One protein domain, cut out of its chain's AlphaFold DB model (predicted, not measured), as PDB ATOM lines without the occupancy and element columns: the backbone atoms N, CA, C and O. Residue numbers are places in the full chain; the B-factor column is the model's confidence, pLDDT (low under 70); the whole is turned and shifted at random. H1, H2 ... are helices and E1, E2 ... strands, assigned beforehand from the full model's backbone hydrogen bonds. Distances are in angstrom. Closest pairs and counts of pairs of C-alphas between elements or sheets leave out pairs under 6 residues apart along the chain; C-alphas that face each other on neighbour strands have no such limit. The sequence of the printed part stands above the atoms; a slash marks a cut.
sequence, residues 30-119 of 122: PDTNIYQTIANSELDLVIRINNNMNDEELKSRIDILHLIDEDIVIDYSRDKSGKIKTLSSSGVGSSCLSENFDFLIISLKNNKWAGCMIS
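AT A GLANCE: This is residues 30 to 119 of the 122 residues of an uncharacterized protein of Pricia antarctica (UniProt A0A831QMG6). Two small antiparallel sheets of three strands, E1 E5 E6 and E2 E3 E4, stand partly face to face as a sandwich with nearly aligned strands. They come together along E4 and E6, while E1 and E2 stay apart, and H2 runs along that more open side. H1 lies off this body, at the beginning of the printed part. The 90 printed residues hold two named helices and six named strands, in the order H1 E1 H2 E2 E3 E4 E5 E6; the class is mixed, helices and strands. The whole is compact, with a radius of gyration of the C-alphas of 12.8 A, and spans 39 by 32 by 22 A.

HOW THE PARTS SIT: H1, residues 30 to 40, is on neither sheet. E1, residues 46 to 50, is an edge strand antiparallel to E5, residues 101 to 109, with N 47 and O 106 2.9 A apart, within hydrogen-bond range. H1 is only just apart from E5, at 8.5 A. H2, residues 55 to 68, makes two layers with the first sheet, a helix on one face of it: it lies over E1 and E5 at a height over the sheet of 9.6 A and runs along the strands, at 21 degrees to E1 on the local plane. The closest C-alphas of E1 and H2, Ile 49 and Leu 58, are 7.0 A apart. H2 is also on the second sheet; its C-alpha 62 is 7.4 A from that of Ile 74 in E2, residues 73 to 78. E2, E3, residues 84 to 91, and E4, residues 94 to 98, form a meander, each strand the antiparallel neighbour of the one before. N 75 and O 88 are 3.2 A apart, and N 89 and O 96 are 2.9 A apart. E5 forms a hairpin with E6, residues 112 to 119, with N 105 and O 117 2.8 A apart. Between the sheets, the closest C-alphas of E4 and E6, Cys 96 and Cys 116, are 6.1 A apart; the best planes of the facing parts stand 33 degrees apart. In both helices every O i to N i+4 pair is within hydrogen-bond range.

IN THESE COORDINATES: H1 begins at C-alpha 30, (38.063, 103.472, 177.704), and is 15.4 A long. H2 is 20.1 A long and begins at C-alpha 55, (28.873, 77.250, 165.529). E1 measures 13.3 A, E2 17.0 A, E3 20.1 A, E4 14.1 A and E5 23.8 A. E6, 22.0 A long, ends at C-alpha 119, (38.666, 94.344, 170.384).

THE WHOLE: The C-alphas of Glu 42 and Lys 80, 39.6 A apart, are the two farthest apart. The printed part has no cut, and each link between successive named elements is tight. The mean pLDDT of the printed part is 79.5; residues 30 to 44 and residue 93 are under 70.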
ATOM      1  N   PRO A  30      38.537 103.182 179.062       47.81
ATOM      2  CA  PRO A  30      38.063 103.472 177.704       47.81
ATOM      3  C   PRO A  30      36.841 102.624 177.308       47.81
ATOM      4  O   PRO A  30      35.971 103.101 176.584       47.81
ATOM      5  N   ASP A  31      36.703 101.429 177.889       44.88
ATOM      6  CA  ASP A  31      35.527 100.563 177.748       44.88
ATOM      7  C   ASP A  31      34.230 101.214 178.249       44.88
ATOM      8  O   ASP A  31      33.174 101.064 177.638       44.88
ATOM      9  N   THR A  32      34.289 101.983 179.341       46.62
ATOM     10  CA  THR A  32      33.127 102.681 179.913       46.62
ATOM     11  C   THR A  32      32.607 103.758 178.961       46.62
ATOM     12  O   THR A  32      31.401 103.980 178.895       46.62
ATOM     13  N   ASN A  33      33.495 104.380 178.177       54.38
ATOM     14  CA  ASN A  33      33.142 105.392 177.182       54.38
ATOM     15  C   ASN A  33      32.341 104.782 176.016       54.38
ATOM     16  O   ASN A  33      31.394 105.386 175.518       54.38
ATOM     17  N   ILE A  34      32.648 103.538 175.637       50.88
ATOM     18  CA  ILE A  34      31.959 102.830 174.551       50.88
ATOM     19  C   ILE A  34      30.524 102.483 174.952       50.88
ATOM     20  O   ILE A  34      29.600 102.798 174.209       50.88
ATOM     21  N   TYR A  35      30.307 101.920 176.144       52.00
ATOM     22  CA  TYR A  35      28.948 101.644 176.628       52.00
ATOM     23  C   TYR A  35      28.126 102.923 176.809       52.00
ATOM     24  O   TYR A  35      26.930 102.913 176.539       52.00
ATOM     25  N   GLN A  36      28.757 104.029 177.215       50.84
ATOM     26  CA  GLN A  36      28.099 105.334 177.295       50.84
ATOM     27  C   GLN A  36      27.759 105.893 175.912       50.84
ATOM     28  O   GLN A  36      26.661 106.396 175.723       50.84
ATOM     29  N   THR A  37      28.652 105.771 174.931       53.88
ATOM     30  CA  THR A  37      28.412 106.214 173.547       53.88
ATOM     31  C   THR A  37      27.300 105.397 172.886       53.88
ATOM     32  O   THR A  37      26.427 105.957 172.228       53.88
ATOM     33  N   ILE A  38      27.290 104.085 173.127       52.53
ATOM     34  CA  ILE A  38      26.237 103.154 172.714       52.53
ATOM     35  C   ILE A  38      24.913 103.513 173.405       52.53
ATOM     36  O   ILE A  38      23.911 103.686 172.731       52.53
ATOM     37  N   ALA A  39      24.892 103.714 174.724       50.50
ATOM     38  CA  ALA A  39      23.671 104.054 175.463       50.50
ATOM     39  C   ALA A  39      23.128 105.466 175.165       50.50
ATOM     40  O   ALA A  39      21.926 105.693 175.275       50.50
ATOM     41  N   ASN A  40      23.998 106.412 174.798       50.34
ATOM     42  CA  ASN A  40      23.628 107.779 174.416       50.34
ATOM     43  C   ASN A  40      23.194 107.886 172.943       50.34
ATOM     44  O   ASN A  40      22.662 108.914 172.528       50.34
ATOM     45  N   SER A  41      23.432 106.839 172.155       53.03
ATOM     46  CA  SER A  41      22.836 106.631 170.842       53.03
ATOM     47  C   SER A  41      21.510 105.902 171.066       53.03
ATOM     48  O   SER A  41      21.500 104.813 171.614       53.03
ATOM     49  N   GLU A  42      20.375 106.470 170.681       52.94
ATOM     50  CA  GLU A  42      19.055 105.815 170.736       52.94
ATOM     51  C   GLU A  42      19.046 104.491 169.921       52.94
ATOM     52  O   GLU A  42      18.744 104.509 168.730       52.94
ATOM     53  N   LEU A  43      19.477 103.356 170.489       52.94
ATOM     54  CA  LEU A  43      19.853 102.176 169.691       52.94
ATOM     55  C   LEU A  43      18.731 101.170 169.433       52.94
ATOM     56  O   LEU A  43      18.229 100.519 170.352       52.94
ATOM     57  N   ASP A  44      18.507 100.925 168.143       67.12
ATOM     58  CA  ASP A  44      17.915  99.707 167.597       67.12
ATOM     59  C   ASP A  44      19.006  98.624 167.463       67.12
ATOM     60  O   ASP A  44      19.555  98.419 166.392       67.12
ATOM     61  N   LEU A  45      19.298  97.914 168.557       76.12
ATOM     62  CA  LEU A  45      20.087  96.668 168.635       76.12
ATOM     63  C   LEU A  45      21.627  96.742 168.485       76.12
ATOM     64  O   LEU A  45      22.202  97.267 167.535       76.12
ATOM     65  N   VAL A  46      22.302  96.070 169.426       82.69
ATOM     66  CA  VAL A  46      23.749  95.808 169.427       82.69
ATOM     67  C   VAL A  46      23.981  94.309 169.549       82.69
ATOM     68  O   VAL A  46      23.458  93.680 170.470       82.69
ATOM     69  N   ILE A  47      24.795  93.737 168.662       85.44
ATOM     70  CA  ILE A  47      25.152  92.314 168.686       85.44
ATOM     71  C   ILE A  47      26.649  92.164 168.920       85.44
ATOM     72  O   ILE A  47      27.471  92.746 168.218       85.44
ATOM     73  N   ARG A  48      27.001  91.349 169.918       89.38
ATOM     74  CA  ARG A  48      28.385  90.993 170.242       89.38
ATOM     75  C   ARG A  48      28.688  89.568 169.787       89.38
ATOM     76  O   ARG A  48      27.952  88.646 170.140       89.38
ATOM     77  N   ILE A  49      29.801  89.394 169.080       88.88
ATOM     78  CA  ILE A  49      30.365  88.110 168.656       88.88
ATOM     79  C   ILE A  49      31.722  87.929 169.349       88.88
ATOM     80  O   ILE A  49      32.614  88.744 169.172       88.88
ATOM     81  N   ASN A  50      31.885  86.881 170.152       90.56
ATOM     82  CA  ASN A  50      33.115  86.535 170.863       90.56
ATOM     83  C   ASN A  50      33.858  85.456 170.078       90.56
ATOM     84  O   ASN A  50      33.235  84.574 169.485       90.56
ATOM     85  N   ASN A  51      35.183  85.464 170.155       89.88
ATOM     86  CA  ASN A  51      36.015  84.493 169.448       89.88
ATOM     87  C   ASN A  51      35.784  83.031 169.871       89.88
ATOM     88  O   ASN A  51      36.056  82.110 169.109       89.88
ATOM     89  N   ASN A  52      35.265  82.788 171.072       90.69
ATOM     90  CA  ASN A  52      35.071  81.455 171.634       90.69
ATOM     91  C   ASN A  52      33.660  80.889 171.410       90.69
ATOM     92  O   ASN A  52      33.342  79.837 171.959       90.69
ATOM     93  N   MET A  53      32.818  81.569 170.629       91.75
ATOM     94  CA  MET A  53      31.474  81.091 170.306       91.75
ATOM     95  C   MET A  53      31.532  79.822 169.459       91.75
ATOM     96  O   MET A  53      32.276  79.739 168.473       91.75
ATOM     97  N   ASN A  54      30.706  78.841 169.821       91.31
ATOM     98  CA  ASN A  54      30.497  77.652 169.000       91.31
ATOM     99  C   ASN A  54      29.690  77.991 167.726       91.31
ATOM    100  O   ASN A  54      29.263  79.131 167.531       91.31
ATOM    101  N   ASP A  55      29.526  77.021 166.824       88.56
ATOM    102  CA  ASP A  55      28.873  77.250 165.529       88.56
ATOM    103  C   ASP A  55      27.385  77.591 165.646       88.56
ATOM    104  O   ASP A  55      26.918  78.475 164.933       88.56
ATOM    105  N   GLU A  56      26.647  76.951 166.554       88.69
ATOM    106  CA  GLU A  56      25.218  77.230 166.758       88.69
ATOM    107  C   GLU A  56      25.010  78.660 167.260       88.69
ATOM    108  O   GLU A  56      24.188  79.422 166.751       88.69
ATOM    109  N   GLU A  57      25.827  79.041 168.232       90.81
ATOM    110  CA  GLU A  57      25.866  80.358 168.838       90.81
ATOM    111  C   GLU A  57      26.245  81.469 167.854       90.81
ATOM    112  O   GLU A  57      25.666  82.558 167.889       90.81
ATOM    113  N   LEU A  58      27.250  81.227 167.013       91.12
ATOM    114  CA  LEU A  58      27.678  82.173 165.987       91.12
ATOM    115  C   LEU A  58      26.599  82.313 164.912       91.12
ATOM    116  O   LEU A  58      26.196  83.429 164.589       91.12
ATOM    117  N   LYS A  59      26.087  81.183 164.415       88.94
ATOM    118  CA  LYS A  59      25.044  81.149 163.393       88.94
ATOM    119  C   LYS A  59      23.788  81.880 163.852       88.94
ATOM    120  O   LYS A  59      23.296  82.728 163.123       88.94
ATOM    121  N   SER A  60      23.331  81.644 165.082       86.25
ATOM    122  CA  SER A  60      22.157  82.337 165.621       86.25
ATOM    123  C   SER A  60      22.312  83.861 165.611       86.25
ATOM    124  O   SER A  60      21.337  84.569 165.375       86.25
ATOM    125  N   ARG A  61      23.519  84.384 165.852       88.44
ATOM    126  CA  ARG A  61      23.789  85.831 165.834       88.44
ATOM    127  C   ARG A  61      23.807  86.385 164.413       88.44
ATOM    128  O   ARG A  61      23.245  87.452 164.185       88.44
ATOM    129  N   ILE A  62      24.409  85.652 163.478       89.69
ATOM    130  CA  ILE A  62      24.423  85.998 162.051       89.69
ATOM    131  C   ILE A  62      22.997  85.980 161.483       89.69
ATOM    132  O   ILE A  62      22.595  86.927 160.816       89.69
ATOM    133  N   ASP A  63      22.199  84.963 161.815       86.44
ATOM    134  CA  ASP A  63      20.810  84.838 161.365       86.44
ATOM    135  C   ASP A  63      19.952  86.024 161.845       86.44
ATOM    136  O   ASP A  63      19.154  86.558 161.078       86.44
ATOM    137  N   ILE A  64      20.138  86.490 163.090       84.00
ATOM    138  CA  ILE A  64      19.454  87.693 163.599       84.00
ATOM    139  C   ILE A  64      19.888  88.943 162.826       84.00
ATOM    140  O   ILE A  64      19.043  89.779 162.514       84.00
ATOM    141  N   LEU A  65      21.181  89.084 162.517       86.75
ATOM    142  CA  LEU A  65      21.683  90.222 161.745       86.75
ATOM    143  C   LEU A  65      21.055  90.257 160.348       86.75
ATOM    144  O   LEU A  65      20.500  91.285 159.979       86.75
ATOM    145  N   HIS A  66      21.043  89.130 159.630       87.12
ATOM    146  CA  HIS A  66      20.443  89.047 158.293       87.12
ATOM    147  C   HIS A  66      18.914  89.163 158.296       87.12
ATOM    148  O   HIS A  66      18.337  89.607 157.308       87.12
ATOM    149  N   LEU A  67      18.237  88.791 159.390       82.06
ATOM    150  CA  LEU A  67      16.796  89.018 159.535       82.06
ATOM    151  C   LEU A  67      16.455  90.515 159.569       82.06
ATOM    152  O   LEU A  67      15.365  90.910 159.159       82.06
ATOM    153  N   ILE A  68      17.366  91.329 160.103       84.19
ATOM    154  CA  ILE A  68      17.175  92.771 160.268       84.19
ATOM    155  C   ILE A  68      17.697  93.523 159.043       84.19
ATOM    156  O   ILE A  68      17.018  94.418 158.543       84.19
ATOM    157  N   ASP A  69      18.876  93.144 158.553       84.94
ATOM    158  CA  ASP A  69      19.536  93.754 157.406       84.94
ATOM    159  C   ASP A  69      20.262  92.682 156.577       84.94
ATOM    160  O   ASP A  69      21.359  92.235 156.918       84.94
ATOM    161  N   GLU A  70      19.630  92.260 155.480       86.81
ATOM    162  CA  GLU A  70      20.150  91.224 154.573       86.81
ATOM    163  C   GLU A  70      21.437  91.636 153.840       86.81
ATOM    164  O   GLU A  70      22.161  90.777 153.344       86.81
ATOM    165  N   ASP A  71      21.737  92.941 153.804       87.62
ATOM    166  CA  ASP A  71      22.925  93.504 153.154       87.62
ATOM    167  C   ASP A  71      24.203  93.340 154.003       87.62
ATOM    168  O   ASP A  71      25.305  93.660 153.545       87.62
ATOM    169  N   ILE A  72      24.076  92.882 155.255       88.88
ATOM    170  CA  ILE A  72      25.224  92.624 156.127       88.88
ATOM    171  C   ILE A  72      25.951  91.375 155.636       88.88
ATOM    172  O   ILE A  72      25.358  90.319 155.462       88.88
ATOM    173  N   VAL A  73      27.266  91.483 155.472       90.81
ATOM    174  CA  VAL A  73      28.145  90.358 155.136       90.81
ATOM    175  C   VAL A  73      29.056  90.073 156.321       90.81
ATOM    176  O   VAL A  73      29.651  90.997 156.879       90.81
ATOM    177  N   ILE A  74      29.163  88.798 156.700       88.75
ATOM    178  CA  ILE A  74      30.048  88.318 157.765       88.75
ATOM    179  C   ILE A  74      30.851  87.129 157.245       88.75
ATOM    180  O   ILE A  74      30.286  86.053 157.048       88.75
ATOM    181  N   ASP A  75      32.167  87.295 157.102       90.12
ATOM    182  CA  ASP A  75      33.077  86.185 156.816       90.12
ATOM    183  C   ASP A  75      33.920  85.867 158.042       90.12
ATOM    184  O   ASP A  75      34.369  86.751 158.772       90.12
ATOM    185  N   TYR A  76      34.182  84.583 158.267       89.88
ATOM    186  CA  TYR A  76      35.011  84.161 159.383       89.88
ATOM    187  C   TYR A  76      35.822  82.909 159.072       89.88
ATOM    188  O   TYR A  76      35.473  82.101 158.214       89.88
ATOM    189  N   SER A  77      36.909  82.731 159.817       90.81
ATOM    190  CA  SER A  77      37.663  81.480 159.850       90.81
ATOM    191  C   SER A  77      37.830  81.003 161.285       90.81
ATOM    192  O   SER A  77      37.757  81.794 162.227       90.81
ATOM    193  N   ARG A  78      38.066  79.701 161.461       90.00
ATOM    194  CA  ARG A  78      38.381  79.112 162.764       90.00
ATOM    195  C   ARG A  78      39.829  78.643 162.826       90.00
ATOM    196  O   ARG A  78      40.402  78.211 161.826       90.00
ATOM    197  N   ASP A  79      40.420  78.719 164.011       89.06
ATOM    198  CA  ASP A  79      41.696  78.074 164.298       89.06
ATOM    199  C   ASP A  79      41.517  76.578 164.622       89.06
ATOM    200  O   ASP A  79      40.410  76.040 164.678       89.06
ATOM    201  N   LYS A  80      42.636  75.885 164.864       89.12
ATOM    202  CA  LYS A  80      42.641  74.452 165.205       89.12
ATOM    203  C   LYS A  80      41.976  74.138 166.552       89.12
ATOM    204  O   LYS A  80      41.656  72.980 166.796       89.12
ATOM    205  N   SER A  81      41.813  75.133 167.425       88.75
ATOM    206  CA  SER A  81      41.111  74.998 168.708       88.75
ATOM    207  C   SER A  81      39.599  75.197 168.574       88.75
ATOM    208  O   SER A  81      38.870  75.023 169.547       88.75
ATOM    209  N   GLY A  82      39.126  75.540 167.372       85.44
ATOM    210  CA  GLY A  82      37.728  75.832 167.103       85.44
ATOM    211  C   GLY A  82      37.324  77.255 167.480       85.44
ATOM    212  O   GLY A  82      36.141  77.564 167.394       85.44
ATOM    213  N   LYS A  83      38.254  78.141 167.858       88.38
ATOM    214  CA  LYS A  83      37.955  79.566 168.065       88.38
ATOM    215  C   LYS A  83      37.882  80.293 166.733       88.38
ATOM    216  O   LYS A  83      38.586  79.936 165.791       88.38
ATOM    217  N   ILE A  84      37.056  81.327 166.656       86.81
ATOM    218  CA  ILE A  84      37.016  82.249 165.525       86.81
ATOM    219  C   ILE A  84      38.336  83.027 165.515       86.81
ATOM    220  O   ILE A  84      38.674  83.690 166.492       86.81
ATOM    221  N   LYS A  85      39.093  82.898 164.426       82.31
ATOM    222  CA  LYS A  85      40.419  83.500 164.259       82.31
ATOM    223  C   LYS A  85      40.328  84.818 163.509       82.31
ATOM    224  O   LYS A  85      40.789  85.842 163.993       82.31
ATOM    225  N   THR A  86      39.723  84.778 162.326       72.69
ATOM    226  CA  THR A  86      39.470  85.970 161.518       72.69
ATOM    227  C   THR A  86      37.975  86.225 161.480       72.69
ATOM    228  O   THR A  86      37.201  85.271 161.392       72.69
ATOM    229  N   LEU A  87      37.573  87.491 161.540       77.31
ATOM    230  CA  LEU A  87      36.181  87.903 161.378       77.31
ATOM    231  C   LEU A  87      36.156  89.231 160.624       77.31
ATOM    232  O   LEU A  87      36.737  90.221 161.078       77.31
ATOM    233  N   SER A  88      35.506  89.232 159.467       78.75
ATOM    234  CA  SER A  88      35.119  90.436 158.747       78.75
ATOM    235  C   SER A  88      33.629  90.680 158.963       78.75
ATOM    236  O   SER A  88      32.831  89.753 159.099       78.75
ATOM    237  N   SER A  89      33.249  91.948 159.010       77.12
ATOM    238  CA  SER A  89      31.850  92.349 158.921       77.12
ATOM    239  C   SER A  89      31.760  93.620 158.098       77.12
ATOM    240  O   SER A  89      32.568  94.531 158.284       77.12
ATOM    241  N   SER A  90      30.809  93.682 157.177       82.19
ATOM    242  CA  SER A  90      30.581  94.861 156.346       82.19
ATOM    243  C   SER A  90      29.102  95.069 156.088       82.19
ATOM    244  O   SER A  90      28.365  94.103 155.913       82.19
ATOM    245  N   GLY A  91      28.699  96.331 156.006       80.06
ATOM    246  CA  GLY A  91      27.385  96.746 155.531       80.06
ATOM    247  C   GLY A  91      27.503  98.016 154.695       80.06
ATOM    248  O   GLY A  91      28.595  98.387 154.252       80.06
ATOM    249  N   VAL A  92      26.388  98.713 154.478       72.44
ATOM    250  CA  VAL A  92      26.378  99.938 153.667       72.44
ATOM    251  C   VAL A  92      27.255 101.017 154.323       72.44
ATOM    252  O   VAL A  92      26.874 101.645 155.305       72.44
ATOM    253  N   GLY A  93      28.446 101.242 153.758       66.06
ATOM    254  CA  GLY A  93      29.317 102.380 154.071       66.06
ATOM    255  C   GLY A  93      30.511 102.115 154.998       66.06
ATOM    256  O   GLY A  93      31.379 102.983 155.079       66.06
ATOM    257  N   SER A  94      30.618 100.958 155.665       76.62
ATOM    258  CA  SER A  94      31.805 100.633 156.481       76.62
ATOM    259  C   SER A  94      32.006  99.131 156.711       76.62
ATOM    260  O   SER A  94      31.094  98.324 156.529       76.62
ATOM    261  N   SER A  95      33.226  98.763 157.112       85.25
ATOM    262  CA  SER A  95      33.626  97.386 157.408       85.25
ATOM    263  C   SER A  95      34.609  97.317 158.576       85.25
ATOM    264  O   SER A  95      35.423  98.226 158.741       85.25
ATOM    265  N   CYS A  96      34.609  96.203 159.304       84.62
ATOM    266  CA  CYS A  96      35.652  95.845 160.264       84.62
ATOM    267  C   CYS A  96      36.268  94.502 159.897       84.62
ATOM    268  O   CYS A  96      35.566  93.600 159.446       84.62
ATOM    269  N   LEU A  97      37.570  94.370 160.134       84.75
ATOM    270  CA  LEU A  97      38.332  93.145 159.934       84.75
ATOM    271  C   LEU A  97      39.347  93.004 161.067       84.75
ATOM    272  O   LEU A  97      40.017  93.977 161.410       84.75
ATOM    273  N   SER A  98      39.489  91.795 161.601       78.81
ATOM    274  CA  SER A  98      40.613  91.433 162.463       78.81
ATOM    275  C   SER A  98      41.004  89.974 162.275       78.81
ATOM    276  O   SER A  98      40.174  89.131 161.927       78.81
ATOM    277  N   GLU A  99      42.283  89.697 162.521       78.19
ATOM    278  CA  GLU A  99      42.893  88.369 162.474       78.19
ATOM    279  C   GLU A  99      43.239  87.803 163.862       78.19
ATOM    280  O   GLU A  99      43.737  86.677 163.960       78.19
ATOM    281  N   ASN A 100      43.002  88.583 164.923       76.25
ATOM    282  CA  ASN A 100      43.267  88.188 166.303       76.25
ATOM    283  C   ASN A 100      42.393  88.987 167.281       76.25
ATOM    284  O   ASN A 100      42.887  89.835 168.021       76.25
ATOM    285  N   PHE A 101      41.089  88.722 167.280       83.94
ATOM    286  CA  PHE A 101      40.134  89.446 168.116       83.94
ATOM    287  C   PHE A 101      39.638  88.640 169.318       83.94
ATOM    288  O   PHE A 101      39.598  87.409 169.298       83.94
ATOM    289  N   ASP A 102      39.234  89.347 170.370       83.88
ATOM    290  CA  ASP A 102      38.467  88.815 171.498       83.88
ATOM    291  C   ASP A 102      36.972  88.862 171.219       83.88
ATOM    292  O   ASP A 102      36.253  87.873 171.400       83.88
ATOM    293  N   PHE A 103      36.495  90.023 170.770       85.06
ATOM    294  CA  PHE A 103      35.108  90.205 170.381       85.06
ATOM    295  C   PHE A 103      34.929  91.298 169.320       85.06
ATOM    296  O   PHE A 103      35.686  92.265 169.252       85.06
ATOM    297  N   LEU A 104      33.887  91.127 168.513       85.56
ATOM    298  CA  LEU A 104      33.329  92.095 167.581       85.56
ATOM    299  C   LEU A 104      31.997  92.591 168.146       85.56
ATOM    300  O   LEU A 104      31.192  91.804 168.646       85.56
ATOM    301  N   ILE A 105      31.750  93.888 168.035       85.88
ATOM    302  CA  ILE A 105      30.441  94.498 168.251       85.88
ATOM    303  C   ILE A 105      29.956  95.037 166.911       85.88
ATOM    304  O   ILE A 105      30.669  95.805 166.274       85.88
ATOM    305  N   ILE A 106      28.746  94.657 166.513       85.69
ATOM    306  CA  ILE A 106      28.019  95.243 165.387       85.69
ATOM    307  C   ILE A 106      26.870  96.066 165.962       85.69
ATOM    308  O   ILE A 106      26.128  95.601 166.831       85.69
ATOM    309  N   SER A 107      26.751  97.297 165.484       85.94
ATOM    310  CA  SER A 107      25.694  98.228 165.852       85.94
ATOM    311  C   SER A 107      24.742  98.404 164.679       85.94
ATOM    312  O   SER A 107      25.186  98.642 163.549       85.94
ATOM    313  N   LEU A 108      23.445  98.317 164.958       81.88
ATOM    314  CA  LEU A 108      22.392  98.652 164.012       81.88
ATOM    315  C   LEU A 108      21.682  99.933 164.464       81.88
ATOM    316  O   LEU A 108      21.654 100.292 165.641       81.88
ATOM    317  N   LYS A 109      21.135 100.669 163.501       84.56
ATOM    318  CA  LYS A 109      20.298 101.843 163.742       84.56
ATOM    319  C   LYS A 109      19.187 101.869 162.706       84.56
ATOM    320  O   LYS A 109      19.478 101.785 161.516       84.56
ATOM    321  N   ASN A 110      17.931 101.997 163.136       83.81
ATOM    322  CA  ASN A 110      16.765 101.935 162.252       83.81
ATOM    323  C   ASN A 110      16.757 100.662 161.384       83.81
ATOM    324  O   ASN A 110      16.511 100.733 160.179       83.81
ATOM    325  N   ASN A 111      17.074  99.510 161.984       82.81
ATOM    326  CA  ASN A 111      17.189  98.212 161.301       82.81
ATOM    327  C   ASN A 111      18.220  98.171 160.157       82.81
ATOM    328  O   ASN A 111      18.083  97.374 159.235       82.81
ATOM    329  N   LYS A 112      19.239  99.035 160.188       85.56
ATOM    330  CA  LYS A 112      20.316  99.053 159.196       85.56
ATOM    331  C   LYS A 112      21.684  99.110 159.850       85.56
ATOM    332  O   LYS A 112      21.823  99.615 160.965       85.56
ATOM    333  N   TRP A 113      22.691  98.600 159.147       85.75
ATOM    334  CA  TRP A 113      24.091  98.698 159.548       85.75
ATOM    335  C   TRP A 113      24.475 100.136 159.927       85.75
ATOM    336  O   TRP A 113      24.372 101.056 159.116       85.75
ATOM    337  N   ALA A 114      24.949 100.325 161.159       85.50
ATOM    338  CA  ALA A 114      25.474 101.607 161.628       85.50
ATOM    339  C   ALA A 114      27.003 101.592 161.749       85.50
ATOM    340  O   ALA A 114      27.656 102.621 161.576       85.50
ATOM    341  N   GLY A 115      27.582 100.428 162.042       84.12
ATOM    342  CA  GLY A 115      29.022 100.253 162.134       84.12
ATOM    343  C   GLY A 115      29.411  99.077 163.012       84.12
ATOM    344  O   GLY A 115      28.570  98.343 163.535       84.12
ATOM    345  N   CYS A 116      30.713  98.927 163.200       86.56
ATOM    346  CA  CYS A 116      31.289  97.846 163.975       86.56
ATOM    347  C   CYS A 116      32.530  98.305 164.746       86.56
ATOM    348  O   CYS A 116      33.137  99.331 164.437       86.56
ATOM    349  N   MET A 117      32.901  97.533 165.764       83.81
ATOM    350  CA  MET A 117      34.109  97.728 166.560       83.81
ATOM    351  C   MET A 117      34.701  96.372 166.925       83.81
ATOM    352  O   MET A 117      33.972  95.480 167.358       83.81
ATOM    353  N   ILE A 118      36.018  96.232 166.800       82.25
ATOM    354  CA  ILE A 118      36.735  95.017 167.176       82.25
ATOM    355  C   ILE A 118      37.660  95.308 168.356       82.25
ATOM    356  O   ILE A 118      38.363  96.316 168.369       82.25
ATOM    357  N   SER A 119      37.644  94.414 169.343       82.38
ATOM    358  CA  SER A 119      38.666  94.344 170.384       82.38
ATOM    359  C   SER A 119      39.684  93.279 170.002       82.38
ATOM    360  O   SER A 119      39.342  92.097 169.986       82.38
TER     361      SER A 119